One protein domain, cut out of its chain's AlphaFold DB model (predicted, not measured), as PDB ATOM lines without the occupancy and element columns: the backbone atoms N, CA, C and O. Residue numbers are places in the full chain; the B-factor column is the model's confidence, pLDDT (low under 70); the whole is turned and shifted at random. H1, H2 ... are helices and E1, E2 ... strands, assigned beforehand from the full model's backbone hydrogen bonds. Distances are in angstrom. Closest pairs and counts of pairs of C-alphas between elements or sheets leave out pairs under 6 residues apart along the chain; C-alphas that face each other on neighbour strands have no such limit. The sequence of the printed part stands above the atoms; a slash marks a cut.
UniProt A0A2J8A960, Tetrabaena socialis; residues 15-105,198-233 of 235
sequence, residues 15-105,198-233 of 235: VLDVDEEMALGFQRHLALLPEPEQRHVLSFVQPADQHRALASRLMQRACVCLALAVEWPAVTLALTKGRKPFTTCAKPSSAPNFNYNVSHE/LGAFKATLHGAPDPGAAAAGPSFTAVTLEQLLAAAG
ATOM      1  N   VAL A  15     244.798 100.231 192.327       84.88
ATOM      2  CA  VAL A  15     243.424 100.728 192.389       84.88
ATOM      3  C   VAL A  15     242.813 100.230 193.697       84.88
ATOM      4  O   VAL A  15     243.154  99.142 194.155       84.88
ATOM      5  N   LEU A  16     241.955 101.036 194.311       87.56
ATOM      6  CA  LEU A  16     241.178 100.669 195.493       87.56
ATOM      7  C   LEU A  16     239.774 101.258 195.364       87.56
ATOM      8  O   LEU A  16     239.598 102.251 194.648       87.56
ATOM      9  N   ASP A  17     238.801 100.662 196.044       85.19
ATOM     10  CA  ASP A  17     237.469 101.239 196.186       85.19
ATOM     11  C   ASP A  17     237.475 102.205 197.378       85.19
ATOM     12  O   ASP A  17     237.759 101.828 198.513       85.19
ATOM     13  N   VAL A  18     237.239 103.491 197.116       84.69
ATOM     14  CA  VAL A  18     237.327 104.524 198.156       84.69
ATOM     15  C   VAL A  18     236.169 104.417 199.148       84.69
ATOM     16  O   VAL A  18     236.360 104.716 200.327       84.69
ATOM     17  N   ASP A  19     234.983 104.013 198.701       82.62
ATOM     18  CA  ASP A  19     233.799 104.001 199.554       82.62
ATOM     19  C   ASP A  19     233.792 102.757 200.456       82.62
ATOM     20  O   ASP A  19     233.480 102.880 201.644       82.62
ATOM     21  N   GLU A  20     234.259 101.605 199.957       87.62
ATOM     22  CA  GLU A  20     234.515 100.409 200.778       87.62
ATOM     23  C   GLU A  20     235.562 100.693 201.874       87.62
ATOM     24  O   GLU A  20     235.299 100.508 203.065       87.62
ATOM     25  N   GLU A  21     236.724 101.242 201.507       90.44
ATOM     26  CA  GLU A  21     237.815 101.535 202.450       90.44
ATOM     27  C   GLU A  21     237.434 102.575 203.519       90.44
ATOM     28  O   GLU A  21     237.867 102.496 204.674       90.44
ATOM     29  N   MET A  22     236.622 103.576 203.167       93.00
ATOM     30  CA  MET A  22     236.198 104.603 204.124       93.00
ATOM     31  C   MET A  22     235.057 104.132 205.032       93.00
ATOM     32  O   MET A  22     235.016 104.554 206.195       93.00
ATOM     33  N   ALA A  23     234.212 103.200 204.572       87.31
ATOM     34  CA  ALA A  23     233.233 102.512 205.415       87.31
ATOM     35  C   ALA A  23     233.899 101.684 206.534       87.31
ATOM     36  O   ALA A  23     233.355 101.601 207.636       87.31
ATOM     37  N   LEU A  24     235.111 101.158 206.307       87.56
ATOM     38  CA  LEU A  24     235.914 100.462 207.329       87.56
ATOM     39  C   LEU A  24     236.499 101.393 208.414       87.56
ATOM     40  O   LEU A  24     236.986 100.907 209.439       87.56
ATOM     41  N   GLY A  25     236.441 102.720 208.236       90.00
ATOM     42  CA  GLY A  25     236.682 103.686 209.315       90.00
ATOM     43  C   GLY A  25     237.518 104.908 208.934       90.00
ATOM     44  O   GLY A  25     238.690 105.000 209.305       90.00
ATOM     45  N   PHE A  26     236.893 105.904 208.298       93.12
ATOM     46  CA  PHE A  26     237.501 107.203 207.956       93.12
ATOM     47  C   PHE A  26     238.379 107.815 209.071       93.12
ATOM     48  O   PHE A  26     239.522 108.186 208.819       93.12
ATOM     49  N   GLN A  27     237.897 107.886 210.320       95.62
ATOM     50  CA  GLN A  27     238.644 108.523 211.423       95.62
ATOM     51  C   GLN A  27     239.918 107.754 211.822       95.62
ATOM     52  O   GLN A  27     240.942 108.373 212.110       95.62
ATOM     53  N   ARG A  28     239.890 106.412 211.779       94.69
ATOM     54  CA  ARG A  28     241.078 105.565 212.004       94.69
ATOM     55  C   ARG A  28     242.129 105.843 210.931       94.69
ATOM     56  O   ARG A  28     243.294 106.036 211.256       94.69
ATOM     57  N   HIS A  29     241.701 105.902 209.673       95.75
ATOM     58  CA  HIS A  29     242.561 106.204 208.530       95.75
ATOM     59  C   HIS A  29     243.123 107.636 208.575       95.75
ATOM     60  O   HIS A  29     244.301 107.840 208.284       95.75
ATOM     61  N   LEU A  30     242.322 108.619 208.995       96.62
ATOM     62  CA  LEU A  30     242.734 110.019 209.126       96.62
ATOM     63  C   LEU A  30     243.838 110.200 210.177       96.62
ATOM     64  O   LEU A  30     244.806 110.919 209.929       96.62
ATOM     65  N   ALA A  31     243.732 109.506 211.313       96.06
ATOM     66  CA  ALA A  31     244.704 109.568 212.405       96.06
ATOM     67  C   ALA A  31     246.122 109.088 212.019       96.06
ATOM     68  O   ALA A  31     247.084 109.432 212.702       96.06
ATOM     69  N   LEU A  32     246.276 108.340 210.918       95.50
ATOM     70  CA  LEU A  32     247.578 107.901 210.390       95.50
ATOM     71  C   LEU A  32     248.355 109.019 209.675       95.50
ATOM     72  O   LEU A  32     249.547 108.861 209.392       95.50
ATOM     73  N   LEU A  33     247.690 110.128 209.335       95.62
ATOM     74  CA  LEU A  33     248.298 111.270 208.659       95.62
ATOM     75  C   LEU A  33     248.846 112.298 209.665       95.62
ATOM     76  O   LEU A  33     248.226 112.523 210.705       95.62
ATOM     77  N   PRO A  34     249.941 113.014 209.346       94.25
ATOM     78  CA  PRO A  34     250.352 114.195 210.102       94.25
ATOM     79  C   PRO A  34     249.260 115.273 210.122       94.25
ATOM     80  O   PRO A  34     248.559 115.474 209.129       94.25
ATOM     81  N   GLU A  35     249.158 116.035 211.212       94.75
ATOM     82  CA  GLU A  35     248.100 117.041 211.411       94.75
ATOM     83  C   GLU A  35     247.917 118.040 210.234       94.75
ATOM     84  O   GLU A  35     246.773 118.312 209.867       94.75
ATOM     85  N   PRO A  36     248.970 118.555 209.556       92.88
ATOM     86  CA  PRO A  36     248.788 119.408 208.375       92.88
ATOM     87  C   PRO A  36     248.097 118.701 207.197       92.88
ATOM     88  O   PRO A  36     247.335 119.329 206.462       92.88
ATOM     89  N   GLU A  37     248.335 117.398 207.021       93.31
ATOM     90  CA  GLU A  37     247.671 116.586 205.998       93.31
ATOM     91  C   GLU A  37     246.222 116.274 206.403       93.31
ATOM     92  O   GLU A  37     245.335 116.371 205.555       93.31
ATOM     93  N   GLN A  38     245.955 116.019 207.694       96.19
ATOM     94  CA  GLN A  38     244.588 115.874 208.217       96.19
ATOM     95  C   GLN A  38     243.753 117.138 207.975       96.19
ATOM     96  O   GLN A  38     242.664 117.062 207.410       96.19
ATOM     97  N   ARG A  39     244.281 118.320 208.328       93.50
ATOM     98  CA  ARG A  39     243.611 119.611 208.081       93.50
ATOM     99  C   ARG A  39     243.331 119.839 206.594       93.50
ATOM    100  O   ARG A  39     242.296 120.401 206.254       93.50
ATOM    101  N   HIS A  40     244.216 119.391 205.698       89.06
ATOM    102  CA  HIS A  40     243.961 119.468 204.260       89.06
ATOM    103  C   HIS A  40     242.834 118.518 203.817       89.06
ATOM    104  O   HIS A  40     241.962 118.950 203.065       89.06
ATOM    105  N   VAL A  41     242.796 117.274 204.303       91.75
ATOM    106  CA  VAL A  41     241.683 116.341 204.035       91.75
ATOM    107  C   VAL A  41     240.355 116.923 204.528       91.75
ATOM    108  O   VAL A  41     239.390 116.970 203.775       91.75
ATOM    109  N   LEU A  42     240.322 117.451 205.753       93.56
ATOM    110  CA  LEU A  42     239.126 118.054 206.349       93.56
ATOM    111  C   LEU A  42     238.730 119.414 205.738       93.56
ATOM    112  O   LEU A  42     237.657 119.922 206.045       93.56
ATOM    113  N   SER A  43     239.560 120.012 204.872       91.56
ATOM    114  CA  SER A  43     239.230 121.281 204.198       91.56
ATOM    115  C   SER A  43     238.273 121.129 203.007       91.56
ATOM    116  O   SER A  43     237.748 122.128 202.515       91.56
ATOM    117  N   PHE A  44     238.029 119.901 202.540       77.81
ATOM    118  CA  PHE A  44     237.031 119.627 201.506       77.81
ATOM    119  C   PHE A  44     235.615 119.650 202.098       77.81
ATOM    120  O   PHE A  44     235.368 119.079 203.155       77.81
ATOM    121  N   VAL A  45     234.675 120.299 201.402       84.62
ATOM    122  CA  VAL A  45     233.293 120.493 201.882       84.62
ATOM    123  C   VAL A  45     232.460 119.210 201.797       84.62
ATOM    124  O   VAL A  45     231.658 118.940 202.685       84.62
ATOM    125  N   GLN A  46     232.632 118.421 200.732       80.19
ATOM    126  CA  GLN A  46     231.852 117.203 200.507       80.19
ATOM    127  C   GLN A  46     232.532 115.989 201.162       80.19
ATOM    128  O   GLN A  46     233.718 115.770 200.898       80.19
ATOM    129  N   PRO A  47     231.815 115.145 201.934       84.88
ATOM    130  CA  PRO A  47     232.392 113.943 202.547       84.88
ATOM    131  C   PRO A  47     233.078 113.016 201.535       84.88
ATOM    132  O   PRO A  47     234.186 112.550 201.778       84.88
ATOM    133  N   ALA A  48     232.488 112.836 200.350       74.56
ATOM    134  CA  ALA A  48     233.075 112.026 199.283       74.56
ATOM    135  C   ALA A  48     234.422 112.583 198.765       74.56
ATOM    136  O   ALA A  48     235.306 111.818 198.384       74.56
ATOM    137  N   ASP A  49     234.631 113.905 198.793       70.94
ATOM    138  CA  ASP A  49     235.933 114.503 198.466       70.94
ATOM    139  C   ASP A  49     236.936 114.361 199.614       70.94
ATOM    140  O   ASP A  49     238.113 114.114 199.354       70.94
ATOM    141  N   GLN A  50     236.490 114.428 200.875       86.88
ATOM    142  CA  GLN A  50     237.334 114.108 202.034       86.88
ATOM    143  C   GLN A  50     237.815 112.649 201.972       86.88
ATOM    144  O   GLN A  50     239.004 112.382 202.143       86.88
ATOM    145  N   HIS A  51     236.916 111.714 201.657       89.44
ATOM    146  CA  HIS A  51     237.204 110.291 201.450       89.44
ATOM    147  C   HIS A  51     238.280 110.085 200.368       89.44
ATOM    148  O   HIS A  51     239.331 109.492 200.624       89.44
ATOM    149  N   ARG A  52     238.072 110.664 199.174       83.06
ATOM    150  CA  ARG A  52     239.033 110.607 198.057       83.06
ATOM    151  C   ARG A  52     240.371 111.268 198.394       83.06
ATOM    152  O   ARG A  52     241.423 110.744 198.021       83.06
ATOM    153  N   ALA A  53     240.363 112.391 199.113       85.25
ATOM    154  CA  ALA A  53     241.574 113.078 199.553       85.25
ATOM    155  C   ALA A  53     242.373 112.249 200.573       85.25
ATOM    156  O   ALA A  53     243.602 112.184 200.466       85.25
ATOM    157  N   LEU A  54     241.694 111.590 201.519       94.69
ATOM    158  CA  LEU A  54     242.303 110.715 202.520       94.69
ATOM    159  C   LEU A  54     242.940 109.483 201.875       94.69
ATOM    160  O   LEU A  54     244.144 109.270 202.028       94.69
ATOM    161  N   ALA A  55     242.168 108.729 201.088       91.81
ATOM    162  CA  ALA A  55     242.655 107.548 200.383       91.81
ATOM    163  C   ALA A  55     243.852 107.890 199.475       91.81
ATOM    164  O   ALA A  55     244.915 107.275 199.572       91.81
ATOM    165  N   SER A  56     243.736 108.961 198.679       88.50
ATOM    166  CA  SER A  56     244.829 109.480 197.847       88.50
ATOM    167  C   SER A  56     246.085 109.809 198.659       88.50
ATOM    168  O   SER A  56     247.199 109.518 198.215       88.50
ATOM    169  N   ARG A  57     245.949 110.407 199.849       94.19
ATOM    170  CA  ARG A  57     247.099 110.762 200.690       94.19
ATOM    171  C   ARG A  57     247.781 109.527 201.279       94.19
ATOM    172  O   ARG A  57     249.008 109.451 201.239       94.19
ATOM    173  N   LEU A  58     247.008 108.550 201.752       95.31
ATOM    174  CA  LEU A  58     247.524 107.289 202.293       95.31
ATOM    175  C   LEU A  58     248.259 106.475 201.219       95.31
ATOM    176  O   LEU A  58     249.392 106.053 201.452       95.31
ATOM    177  N   MET A  59     247.688 106.353 200.014       93.19
ATOM    178  CA  MET A  59     248.351 105.709 198.871       93.19
ATOM    179  C   MET A  59     249.681 106.387 198.516       93.19
ATOM    180  O   MET A  59     250.666 105.701 198.245       93.19
ATOM    181  N   GLN A  60     249.746 107.725 198.542       92.62
ATOM    182  CA  GLN A  60     250.996 108.457 198.302       92.62
ATOM    183  C   GLN A  60     252.051 108.140 199.365       92.62
ATOM    184  O   GLN A  60     253.194 107.855 199.009       92.62
ATOM    185  N   ARG A  61     251.682 108.148 200.656       94.75
ATOM    186  CA  ARG A  61     252.619 107.827 201.743       94.75
ATOM    187  C   ARG A  61     253.122 106.385 201.646       94.75
ATOM    188  O   ARG A  61     254.334 106.176 201.674       94.75
ATOM    189  N   ALA A  62     252.231 105.414 201.426       93.06
ATOM    190  CA  ALA A  62     252.595 104.007 201.242       93.06
ATOM    191  C   ALA A  62     253.514 103.800 200.021       93.06
ATOM    192  O   ALA A  62     254.527 103.110 200.119       93.06
ATOM    193  N   CYS A  63     253.220 104.461 198.895       89.69
ATOM    194  CA  CYS A  63     254.052 104.416 197.689       89.69
ATOM    195  C   CYS A  63     255.480 104.914 197.952       89.69
ATOM    196  O   CYS A  63     256.441 104.271 197.536       89.69
ATOM    197  N   VAL A  64     255.639 106.018 198.694       90.44
ATOM    198  CA  VAL A  64     256.966 106.530 199.078       90.44
ATOM    199  C   VAL A  64     257.697 105.556 200.009       90.44
ATOM    200  O   VAL A  64     258.879 105.300 199.780       90.44
ATOM    201  N   CYS A  65     257.009 104.969 200.996       91.75
ATOM    202  CA  CYS A  65     257.610 103.976 201.897       91.75
ATOM    203  C   CYS A  65     258.168 102.775 201.118       91.75
ATOM    204  O   CYS A  65     259.325 102.394 201.286       91.75
ATOM    205  N   LEU A  66     257.354 102.209 200.220       89.12
ATOM    206  CA  LEU A  66     257.693 101.009 199.454       89.12
ATOM    207  C   LEU A  66     258.760 101.261 198.376       89.12
ATOM    208  O   LEU A  66     259.649 100.427 198.185       89.12
ATOM    209  N   ALA A  67     258.701 102.411 197.698       85.25
ATOM    210  CA  ALA A  67     259.635 102.767 196.630       85.25
ATOM    211  C   ALA A  67     261.010 103.218 197.139       85.25
ATOM    212  O   ALA A  67     262.027 102.885 196.530       85.25
ATOM    213  N   LEU A  68     261.047 104.004 198.222       88.06
ATOM    214  CA  LEU A  68     262.272 104.646 198.715       88.06
ATOM    215  C   LEU A  68     262.848 103.988 199.978       88.06
ATOM    216  O   LEU A  68     263.909 104.409 200.428       88.06
ATOM    217  N   ALA A  69     262.172 102.976 200.540       88.44
ATOM    218  CA  ALA A  69     262.512 102.354 201.826       88.44
ATOM    219  C   ALA A  69     262.601 103.373 202.984       88.44
ATOM    220  O   ALA A  69     263.479 103.294 203.842       88.44
ATOM    221  N   VAL A  70     261.684 104.345 202.985       89.69
ATOM    222  CA  VAL A  70     261.545 105.375 204.026       89.69
ATOM    223  C   VAL A  70     260.442 104.959 204.999       89.69
ATOM    224  O   VAL A  70     259.375 104.528 204.575       89.69
ATOM    225  N   GLU A  71     260.679 105.116 206.297       92.25
ATOM    226  CA  GLU A  71     259.688 104.789 207.328       92.25
ATOM    227  C   GLU A  71     258.517 105.786 207.340       92.25
ATOM    228  O   GLU A  71     258.703 106.986 207.120       92.25
ATOM    229  N   TRP A  72     257.300 105.307 207.629       94.50
ATOM    230  CA  TRP A  72     256.062 106.088 207.473       94.50
ATOM    231  C   TRP A  72     256.071 107.487 208.116       94.50
ATOM    232  O   TRP A  72     255.635 108.434 207.447       94.50
ATOM    233  N   PRO A  73     256.583 107.697 209.350       93.50
ATOM    234  CA  PRO A  73     256.639 109.032 209.954       93.50
ATOM    235  C   PRO A  73     257.594 109.992 209.228       93.50
ATOM    236  O   PRO A  73     257.383 111.201 209.259       93.50
ATOM    237  N   ALA A  74     258.621 109.467 208.552       92.44
ATOM    238  CA  ALA A  74     259.636 110.243 207.840       92.44
ATOM    239  C   ALA A  74     259.229 110.620 206.402       92.44
ATOM    240  O   ALA A  74     259.949 111.366 205.736       92.44
ATOM    241  N   VAL A  75     258.081 110.141 205.905       94.31
ATOM    242  CA  VAL A  75     257.591 110.512 204.572       94.31
ATOM    243  C   VAL A  75     257.157 111.979 204.529       94.31
ATOM    244  O   VAL A  75     256.214 112.395 205.213       94.31
ATOM    245  N   THR A  76     257.803 112.740 203.645       91.94
ATOM    246  CA  THR A  76     257.514 114.148 203.363       91.94
ATOM    247  C   THR A  76     256.985 114.320 201.938       91.94
ATOM    248  O   THR A  76     257.590 113.865 200.959       91.94
ATOM    249  N   LEU A  77     255.835 114.989 201.815       89.88
ATOM    250  CA  LEU A  77     255.132 115.230 200.552       89.88
ATOM    251  C   LEU A  77     254.981 116.739 200.306       89.88
ATOM    252  O   LEU A  77     254.698 117.502 201.225       89.88
ATOM    253  N   ALA A  78     255.125 117.162 199.054       86.44
ATOM    254  CA  ALA A  78     255.005 118.545 198.605       86.44
ATOM    255  C   ALA A  78     254.189 118.629 197.302       86.44
ATOM    256  O   ALA A  78     253.866 117.613 196.682       86.44
ATOM    257  N   LEU A  79     253.839 119.849 196.885       78.06
ATOM    258  CA  LEU A  79     253.139 120.128 195.628       78.06
ATOM    259  C   LEU A  79     253.973 121.081 194.765       78.06
ATOM    260  O   LEU A  79     254.563 122.028 195.286       78.06
ATOM    261  N   THR A  80     253.998 120.878 193.446       72.75
ATOM    262  CA  THR A  80     254.519 121.895 192.516       72.75
ATOM    263  C   THR A  80     253.588 123.112 192.473       72.75
ATOM    264  O   THR A  80     252.439 123.056 192.922       72.75
ATOM    265  N   LYS A  81     254.031 124.212 191.846       65.25
ATOM    266  CA  LYS A  81     253.155 125.360 191.535       65.25
ATOM    267  C   LYS A  81     251.907 124.935 190.741       65.25
ATOM    268  O   LYS A  81     250.815 125.418 191.022       65.25
ATOM    269  N   GLY A  82     252.053 123.976 189.822       61.78
ATOM    270  CA  GLY A  82     250.960 123.328 189.083       61.78
ATOM    271  C   GLY A  82     250.184 122.265 189.877       61.78
ATOM    272  O   GLY A  82     249.504 121.442 189.274       61.78
ATOM    273  N   ARG A  83     250.303 122.242 191.214       72.75
ATOM    274  CA  ARG A  83     249.618 121.331 192.155       72.75
ATOM    275  C   ARG A  83     249.927 119.834 191.983       72.75
ATOM    276  O   ARG A  83     249.289 119.015 192.640       72.75
ATOM    277  N   LYS A  84     250.934 119.456 191.185       74.25
ATOM    278  CA  LYS A  84     251.384 118.058 191.056       74.25
ATOM    279  C   LYS A  84     252.037 117.603 192.371       74.25
ATOM    280  O   LYS A  84     252.971 118.277 192.811       74.25
ATOM    281  N   PRO A  85     251.611 116.489 192.992       82.31
ATOM    282  CA  PRO A  85     252.263 115.983 194.190       82.31
ATOM    283  C   PRO A  85     253.612 115.327 193.872       82.31
ATOM    284  O   PRO A  85     253.779 114.686 192.834       82.31
ATOM    285  N   PHE A  86     254.570 115.488 194.781       83.62
ATOM    286  CA  PHE A  86     255.864 114.808 194.761       83.62
ATOM    287  C   PHE A  86     256.388 114.622 196.192       83.62
ATOM    288  O   PHE A  86     255.932 115.290 197.119       83.62
ATOM    289  N   THR A  87     257.359 113.729 196.384       88.44
ATOM    290  CA  THR A  87     258.050 113.569 197.673       88.44
ATOM    291  C   THR A  87     259.364 114.345 197.698       88.44
ATOM    292  O   THR A  87     260.054 114.428 196.680       88.44
ATOM    293  N   THR A  88     259.708 114.904 198.859       89.56
ATOM    294  CA  THR A  88     261.010 115.545 199.115       89.56
ATOM    295  C   THR A  88     262.017 114.612 199.796       89.56
ATOM    296  O   THR A  88     263.134 115.038 200.083       89.56
ATOM    297  N   CYS A  89     261.654 113.349 200.043       88.38
ATOM    298  CA  CYS A  89     262.573 112.342 200.561       88.38
ATOM    299  C   CYS A  89     263.734 112.092 199.579       88.38
ATOM    300  O   CYS A  89     263.562 112.152 198.356       88.38
ATOM    301  N   ALA A  90     264.916 111.776 200.115       86.12
ATOM    302  CA  ALA A  90     266.081 111.425 199.309       86.12
ATOM    303  C   ALA A  90     265.809 110.166 198.467       86.12
ATOM    304  O   ALA A  90     265.215 109.200 198.947       86.12
ATOM    305  N   LYS A  91     266.250 110.171 197.204       81.12
ATOM    306  CA  LYS A  91     266.045 109.049 196.281       81.12
ATOM    307  C   LYS A  91     267.265 108.125 196.283       81.12
ATOM    308  O   LYS A  91     268.379 108.621 196.111       81.12
ATOM    309  N   PRO A  92     267.090 106.803 196.441       79.06
ATOM    310  CA  PRO A  92     268.190 105.856 196.353       79.06
ATOM    311  C   PRO A  92     268.654 105.708 194.898       79.06
ATOM    312  O   PRO A  92     267.901 105.966 193.955       79.06
ATOM    313  N   SER A  93     269.874 105.207 194.705       75.19
ATOM    314  CA  SER A  93     270.434 104.902 193.377       75.19
ATOM    315  C   SER A  93     269.621 103.871 192.580       75.19
ATOM    316  O   SER A  93     269.722 103.832 191.357       75.19
ATOM    317  N   SER A  94     268.784 103.074 193.250       73.69
ATOM    318  CA  SER A  94     267.833 102.131 192.647       73.69
ATOM    319  C   SER A  94     266.558 102.783 192.095       73.69
ATOM    320  O   SER A  94     265.858 102.156 191.301       73.69
ATOM    321  N   ALA A  95     266.244 104.024 192.485       71.19
ATOM    322  CA  ALA A  95     265.054 104.757 192.045       71.19
ATOM    323  C   ALA A  95     265.313 106.279 191.870       71.19
ATOM    324  O   ALA A  95     264.532 107.106 192.356       71.19
ATOM    325  N   PRO A  96     266.373 106.698 191.149       72.88
ATOM    326  CA  PRO A  96     266.878 108.078 191.172       72.88
ATOM    327  C   PRO A  96     265.957 109.086 190.457       72.88
ATOM    328  O   PRO A  96     266.059 110.294 190.660       72.88
ATOM    329  N   ASN A  97     265.004 108.589 189.663       75.12
ATOM    330  CA  ASN A  97     263.968 109.356 188.966       75.12
ATOM    331  C   ASN A  97     262.549 109.108 189.526       75.12
ATOM    332  O   ASN A  97     261.561 109.441 188.864       75.12
ATOM    333  N   PHE A  98     262.414 108.523 190.728       78.88
ATOM    334  CA  PHE A  98     261.109 108.177 191.305       78.88
ATOM    335  C   PHE A  98     260.137 109.363 191.311       78.88
ATOM    336  O   PHE A  98     260.472 110.474 191.731       78.88
ATOM    337  N   ASN A  99     258.925 109.116 190.830       79.19
ATOM    338  CA  ASN A  99     257.798 110.032 190.849       79.19
ATOM    339  C   ASN A  99     256.502 109.211 190.777       79.19
ATOM    340  O   ASN A  99     256.523 108.051 190.368       79.19
ATOM    341  N   TYR A 100     255.387 109.811 191.181       75.19
ATOM    342  CA  TYR A 100     254.082 109.159 191.219       75.19
ATOM    343  C   TYR A 100     252.980 110.124 190.761       75.19
ATOM    344  O   TYR A 100     253.193 111.331 190.606       75.19
ATOM    345  N   ASN A 101     251.782 109.587 190.539       75.88
ATOM    346  CA  ASN A 101     250.574 110.365 190.302       75.88
ATOM    347  C   ASN A 101     249.362 109.640 190.896       75.88
ATOM    348  O   ASN A 101     249.408 108.425 191.059       75.88
ATOM    349  N   VAL A 102     248.298 110.379 191.214       65.00
ATOM    350  CA  VAL A 102     247.033 109.824 191.712       65.00
ATOM    351  C   VAL A 102     245.884 110.578 191.049       65.00
ATOM    352  O   VAL A 102     245.940 111.800 190.901       65.00
ATOM    353  N   SER A 103     244.842 109.849 190.660       71.50
ATOM    354  CA  SER A 103     243.594 110.394 190.126       71.50
ATOM    355  C   SER A 103     242.411 109.691 190.790       71.50
ATOM    356  O   SER A 103     242.569 108.598 191.326       71.50
ATOM    357  N   HIS A 104     241.252 110.334 190.767       63.16
ATOM    358  CA  HIS A 104     239.975 109.816 191.251       63.16
ATOM    359  C   HIS A 104     238.863 110.366 190.348       63.16
ATOM    360  O   HIS A 104     239.032 111.434 189.759       63.16
ATOM    361  N   GLU A 105     237.761 109.637 190.229       53.81
ATOM    362  CA  GLU A 105     236.635 109.934 189.334       53.81
ATOM    363  C   GLU A 105     235.314 109.557 190.038       53.81
ATOM    364  O   GLU A 105     235.344 108.905 191.084       53.81
ATOM    365  N   LEU A 198     259.856 126.399 189.609       80.00
ATOM    366  CA  LEU A 198     260.644 126.537 190.841       80.00
ATOM    367  C   LEU A 198     261.874 125.621 190.846       80.00
ATOM    368  O   LEU A 198     262.684 125.690 191.764       80.00
ATOM    369  N   GLY A 199     262.000 124.735 189.857       80.88
ATOM    370  CA  GLY A 199     263.105 123.788 189.716       80.88
ATOM    371  C   GLY A 199     263.146 122.669 190.764       80.88
ATOM    372  O   GLY A 199     263.858 121.698 190.547       80.88
ATOM    373  N   ALA A 200     262.392 122.757 191.864       83.44
ATOM    374  CA  ALA A 200     262.436 121.811 192.977       83.44
ATOM    375  C   ALA A 200     262.042 120.373 192.591       83.44
ATOM    376  O   ALA A 200     262.683 119.428 193.041       83.44
ATOM    377  N   PHE A 201     261.034 120.181 191.732       80.25
ATOM    378  CA  PHE A 201     260.670 118.853 191.233       80.25
ATOM    379  C   PHE A 201     261.711 118.347 190.226       80.25
ATOM    380  O   PHE A 201     262.132 117.193 190.330       80.25
ATOM    381  N   LYS A 202     262.198 119.207 189.317       83.94
ATOM    382  CA  LYS A 202     263.292 118.859 188.383       83.94
ATOM    383  C   LYS A 202     264.589 118.483 189.096       83.94
ATOM    384  O   LYS A 202     265.226 117.514 188.702       83.94
ATOM    385  N   ALA A 203     264.943 119.197 190.159       84.69
ATOM    386  CA  ALA A 203     266.117 118.934 190.983       84.69
ATOM    387  C   ALA A 203     266.055 117.569 191.681       84.69
ATOM    388  O   ALA A 203     267.090 117.069 192.096       84.69
ATOM    389  N   THR A 204     264.873 116.944 191.778       79.81
ATOM    390  CA  THR A 204     264.739 115.574 192.289       79.81
ATOM    391  C   THR A 204     264.969 114.490 191.224       79.81
ATOM    392  O   THR A 204     264.893 113.310 191.553       79.81
ATOM    393  N   LEU A 205     265.155 114.832 189.945       80.62
ATOM    394  CA  LEU A 205     265.283 113.863 188.851       80.62
ATOM    395  C   LEU A 205     266.760 113.677 188.480       80.62
ATOM    396  O   LEU A 205     267.406 114.607 187.992       80.62
ATOM    397  N   HIS A 206     267.297 112.476 188.702       73.69
ATOM    398  CA  HIS A 206     268.694 112.142 188.425       73.69
ATOM    399  C   HIS A 206     268.828 110.886 187.550       73.69
ATOM    400  O   HIS A 206     268.182 109.867 187.788       73.69
ATOM    401  N   GLY A 207     269.736 110.938 186.571       63.78
ATOM    402  CA  GLY A 207     270.068 109.817 185.685       63.78
ATOM    403  C   GLY A 207     269.290 109.800 184.364       63.78
ATOM    404  O   GLY A 207     268.217 110.391 184.237       63.78
ATOM    405  N   ALA A 208     269.859 109.118 183.367       55.97
ATOM    406  CA  ALA A 208     269.238 108.930 182.058       55.97
ATOM    407  C   ALA A 208     267.926 108.116 182.168       55.97
ATOM    408  O   ALA A 208     267.815 107.263 183.054       55.97
ATOM    409  N   PRO A 209     266.928 108.352 181.296       56.06
ATOM    410  CA  PRO A 209     265.719 107.533 181.265       56.06
ATOM    411  C   PRO A 209     266.071 106.089 180.886       56.06
ATOM    412  O   PRO A 209     266.778 105.866 179.906       56.06
ATOM    413  N   ASP A 210     265.558 105.118 181.645       54.19
ATOM    414  CA  ASP A 210     265.783 103.694 181.384       54.19
ATOM    415  C   ASP A 210     265.149 103.283 180.034       54.19
ATOM    416  O   ASP A 210     263.915 103.285 179.910       54.19
ATOM    417  N   PRO A 211     265.949 102.912 179.012       47.34
ATOM    418  CA  PRO A 211     265.414 102.488 177.722       47.34
ATOM    419  C   PRO A 211     264.603 101.184 177.837       47.34
ATOM    420  O   PRO A 211     263.661 100.982 177.064       47.34
ATOM    421  N   GLY A 212     264.905 100.345 178.839       45.38
ATOM    422  CA  GLY A 212     264.275  99.055 179.122       45.38
ATOM    423  C   GLY A 212     262.850  99.136 179.676       45.38
ATOM    424  O   GLY A 212     262.150  98.123 179.721       45.38
ATOM    425  N   ALA A 213     262.334 100.329 179.993       50.47
ATOM    426  CA  ALA A 213     260.955 100.524 180.459       50.47
ATOM    427  C   ALA A 213     259.858 100.228 179.395       50.47
ATOM    428  O   ALA A 213     258.705 100.626 179.574       50.47
ATOM    429  N   ALA A 214     260.216  99.577 178.281       43.09
ATOM    430  CA  ALA A 214     259.435  99.394 177.055       43.09
ATOM    431  C   ALA A 214     258.368  98.285 177.098       43.09
ATOM    432  O   ALA A 214     257.471  98.289 176.259       43.09
ATOM    433  N   ALA A 215     258.424  97.359 178.059       47.84
ATOM    434  CA  ALA A 215     257.337  96.401 178.254       47.84
ATOM    435  C   ALA A 215     256.044  97.113 178.688       47.84
ATOM    436  O   ALA A 215     256.096  98.090 179.449       47.84
ATOM    437  N   ALA A 216     254.896  96.576 178.258       53.69
ATOM    438  CA  ALA A 216     253.600  96.912 178.835       53.69
ATOM    439  C   ALA A 216     253.716  96.835 180.366       53.69
ATOM    440  O   ALA A 216     254.103  95.802 180.917       53.69
ATOM    441  N   GLY A 217     253.469  97.957 181.047       53.34
ATOM    442  CA  GLY A 217     253.487  97.974 182.508       53.34
ATOM    443  C   GLY A 217     252.443  96.993 183.056       53.34
ATOM    444  O   GLY A 217     251.454  96.748 182.364       53.34
ATOM    445  N   PRO A 218     252.630  96.455 184.275       61.97
ATOM    446  CA  PRO A 218     251.670  95.521 184.865       61.97
ATOM    447  C   PRO A 218     250.263  96.133 184.889       61.97
ATOM    448  O   PRO A 218     250.141  97.349 185.034       61.97
ATOM    449  N   SER A 219     249.205  95.331 184.757       69.75
ATOM    450  CA  SER A 219     247.838  95.824 184.989       69.75
ATOM    451  C   SER A 219     247.697  96.427 186.387       69.75
ATOM    452  O   SER A 219     248.476  96.122 187.299       69.75
ATOM    453  N   PHE A 220     246.700  97.291 186.563       73.25
ATOM    454  CA  PHE A 220     246.364  97.802 187.890       73.25
ATOM    455  C   PHE A 220     246.003  96.647 188.829       73.25
ATOM    456  O   PHE A 220     245.175  95.796 188.519       73.25
ATOM    457  N   THR A 221     246.663  96.609 189.984       83.62
ATOM    458  CA  THR A 221     246.381  95.642 191.047       83.62
ATOM    459  C   THR A 221     245.355  96.257 191.992       83.62
ATOM    460  O   THR A 221     245.592  97.348 192.511       83.62
ATOM    461  N   ALA A 222     244.234  95.570 192.218       84.19
ATOM    462  CA  ALA A 222     243.315  95.922 193.295       84.19
ATOM    463  C   ALA A 222     244.002  95.673 194.649       84.19
ATOM    464  O   ALA A 222     244.564  94.596 194.858       84.19
ATOM    465  N   VAL A 223     243.997  96.669 195.534       88.50
ATOM    466  CA  VAL A 223     244.626  96.613 196.863       88.50
ATOM    467  C   VAL A 223     243.722  97.258 197.906       88.50
ATOM    468  O   VAL A 223     242.973  98.172 197.573       88.50
ATOM    469  N   THR A 224     243.844  96.833 199.162       92.19
ATOM    470  CA  THR A 224     243.187  97.504 200.297       92.19
ATOM    471  C   THR A 224     244.122  98.488 200.999       92.19
ATOM    472  O   THR A 224     245.350  98.392 200.859       92.19
ATOM    473  N   LEU A 225     243.593  99.427 201.799       91.94
ATOM    474  CA  LEU A 225     244.457 100.274 202.633       91.94
ATOM    475  C   LEU A 225     245.199  99.433 203.670       91.94
ATOM    476  O   LEU A 225     246.377  99.682 203.896       91.94
ATOM    477  N   GLU A 226     244.571  98.405 204.245       91.94
ATOM    478  CA  GLU A 226     245.232  97.486 205.182       91.94
ATOM    479  C   GLU A 226     246.476  96.828 204.560       91.94
ATOM    480  O   GLU A 226     247.555  96.868 205.152       91.94
ATOM    481  N   GLN A 227     246.372  96.313 203.330       91.94
ATOM    482  CA  GLN A 227     247.505  95.730 202.603       91.94
ATOM    483  C   GLN A 227     248.629  96.748 202.353       91.94
ATOM    484  O   GLN A 227     249.808  96.437 202.545       91.94
ATOM    485  N   LEU A 228     248.277  97.970 201.936       90.81
ATOM    486  CA  LEU A 228     249.242  99.048 201.699       90.81
ATOM    487  C   LEU A 228     249.934  99.501 202.991       90.81
ATOM    488  O   LEU A 228     251.144  99.731 202.989       90.81
ATOM    489  N   LEU A 229     249.182  99.621 204.085       92.00
ATOM    490  CA  LEU A 229     249.661 100.073 205.390       92.00
ATOM    491  C   LEU A 229     250.550  99.021 206.063       92.00
ATOM    492  O   LEU A 229     251.610  99.381 206.575       92.00
ATOM    493  N   ALA A 230     250.189  97.737 205.988       91.19
ATOM    494  CA  ALA A 230     251.014  96.636 206.487       91.19
ATOM    495  C   ALA A 230     252.358  96.566 205.741       91.19
ATOM    496  O   ALA A 230     253.427  96.529 206.349       91.19
ATOM    497  N   ALA A 231     252.341  96.655 204.406       88.56
ATOM    498  CA  ALA A 231     253.570  96.684 203.608       88.56
ATOM    499  C   ALA A 231     254.424  97.948 203.874       88.56
ATOM    500  O   ALA A 231     255.663  97.907 203.860       88.56
ATOM    501  N   ALA A 232     253.771  99.074 204.175       88.50
ATOM    502  CA  ALA A 232     254.413 100.307 204.621       88.50
ATOM    503  C   ALA A 232     254.885 100.275 206.092       88.50
ATOM    504  O   ALA A 232     255.588 101.197 206.497       88.50
ATOM    505  N   GLY A 233     254.615  99.209 206.857       88.00
ATOM    506  CA  GLY A 233     255.064  99.045 208.248       88.00
ATOM    507  C   GLY A 233     254.290  99.885 209.269       88.00
ATOM    508  O   GLY A 233     254.863 100.315 210.265       88.00
TER     509      GLY A 233
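AT A GLANCE: This is residues 15 to 105 and 198 to 233 of the 235 residues of a protein of Tetrabaena socialis (UniProt A0A2J8A960). What is the main picture? One long helix, H4, is the core; the short helices H1, H2 and H3 gather round its first half, H5 packs alongside it, and the small hairpin E1 E2 sits near its residues 57 to 68. Long loops run through the rest, and residues 211 to 218 stick out. What is it made of? The printed part has 127 residues with five named helices and two named strands, in the order H1 H2 H3 H4 E1 E2 H5; the sheet, E1 - E2, is antiparallel. The class is mostly helix, though under half of the residues are in named elements. The whole is compact, with a radius of gyration of the C-alphas of 15.4 A and spans of 43 by 33 by 28 A.

HOW THE PARTS SIT: What do the first helices touch? H1, residues 18 to 23, touches the hub H4, residues 47 to 68, about perpendicular at 75 degrees, and the C-alphas of Val 18 and Arg 52 are closest at 6.3 A. H2, residues 26 to 30, only just touches H4, with 3 pairs of C-alphas within 8 A, the closest those of Leu 30 and Leu 54 at 6.7 A. H3, residues 35 to 41, touches H4 at a steep tilt of 51 degrees, opposite ways, with the C-alphas of Val 41 and Gln 50 closest at 5.3 A. How do the strands pair? E1, residues 77 to 79, and E2, residues 85 to 87, form an antiparallel hairpin, with N 78 and O 86 within hydrogen-bond range at 2.8 A and N 86 and O 78 at 2.9 A. The closest C-alphas of H4 and E2 are those of Val 64 and Thr 87, 7.3 A apart. What of the last helix? H5, residues 225 to 231, touches H4 at a shallow tilt of 14 degrees, the same way, with the C-alphas of Ala 62 and Leu 228 closest at 6.0 A. H5 is apart from H2, H3 and E1. In H1, H2, H3, H4 and H5 every O i to N i+4 pair is within hydrogen-bond range.

IN THESE COORDINATES: Where does the first element begin? H1 begins with C-alpha 18 at (237.327, 104.524, 198.156). Which element is longest? H4 measures 31.5 A from C-alpha 47 at (232.392, 113.943, 202.547) to C-alpha 68; H3 and H5 measure 9.8 A each. Where does the last element end? H5 ends with C-alpha 231 at (253.570, 96.684, 203.608).

THE WHOLE: How large is it? The two C-alphas farthest apart, those of Val 45 and Pro 211, are 44.0 A apart. Where is the cut? Residues 106 to 197 are not printed, and C-alphas 105 and 198 are 29.2 A apart across the cut, which falls in the link from E2 to H5. Of the links that are printed whole, H4 to E1 is short and the others are tight. Where is confidence low? The mean pLDDT of the printed part is 82.4, and residues 81 to 82, 102, 104 to 105 and 207 to 219 of the model are under 70.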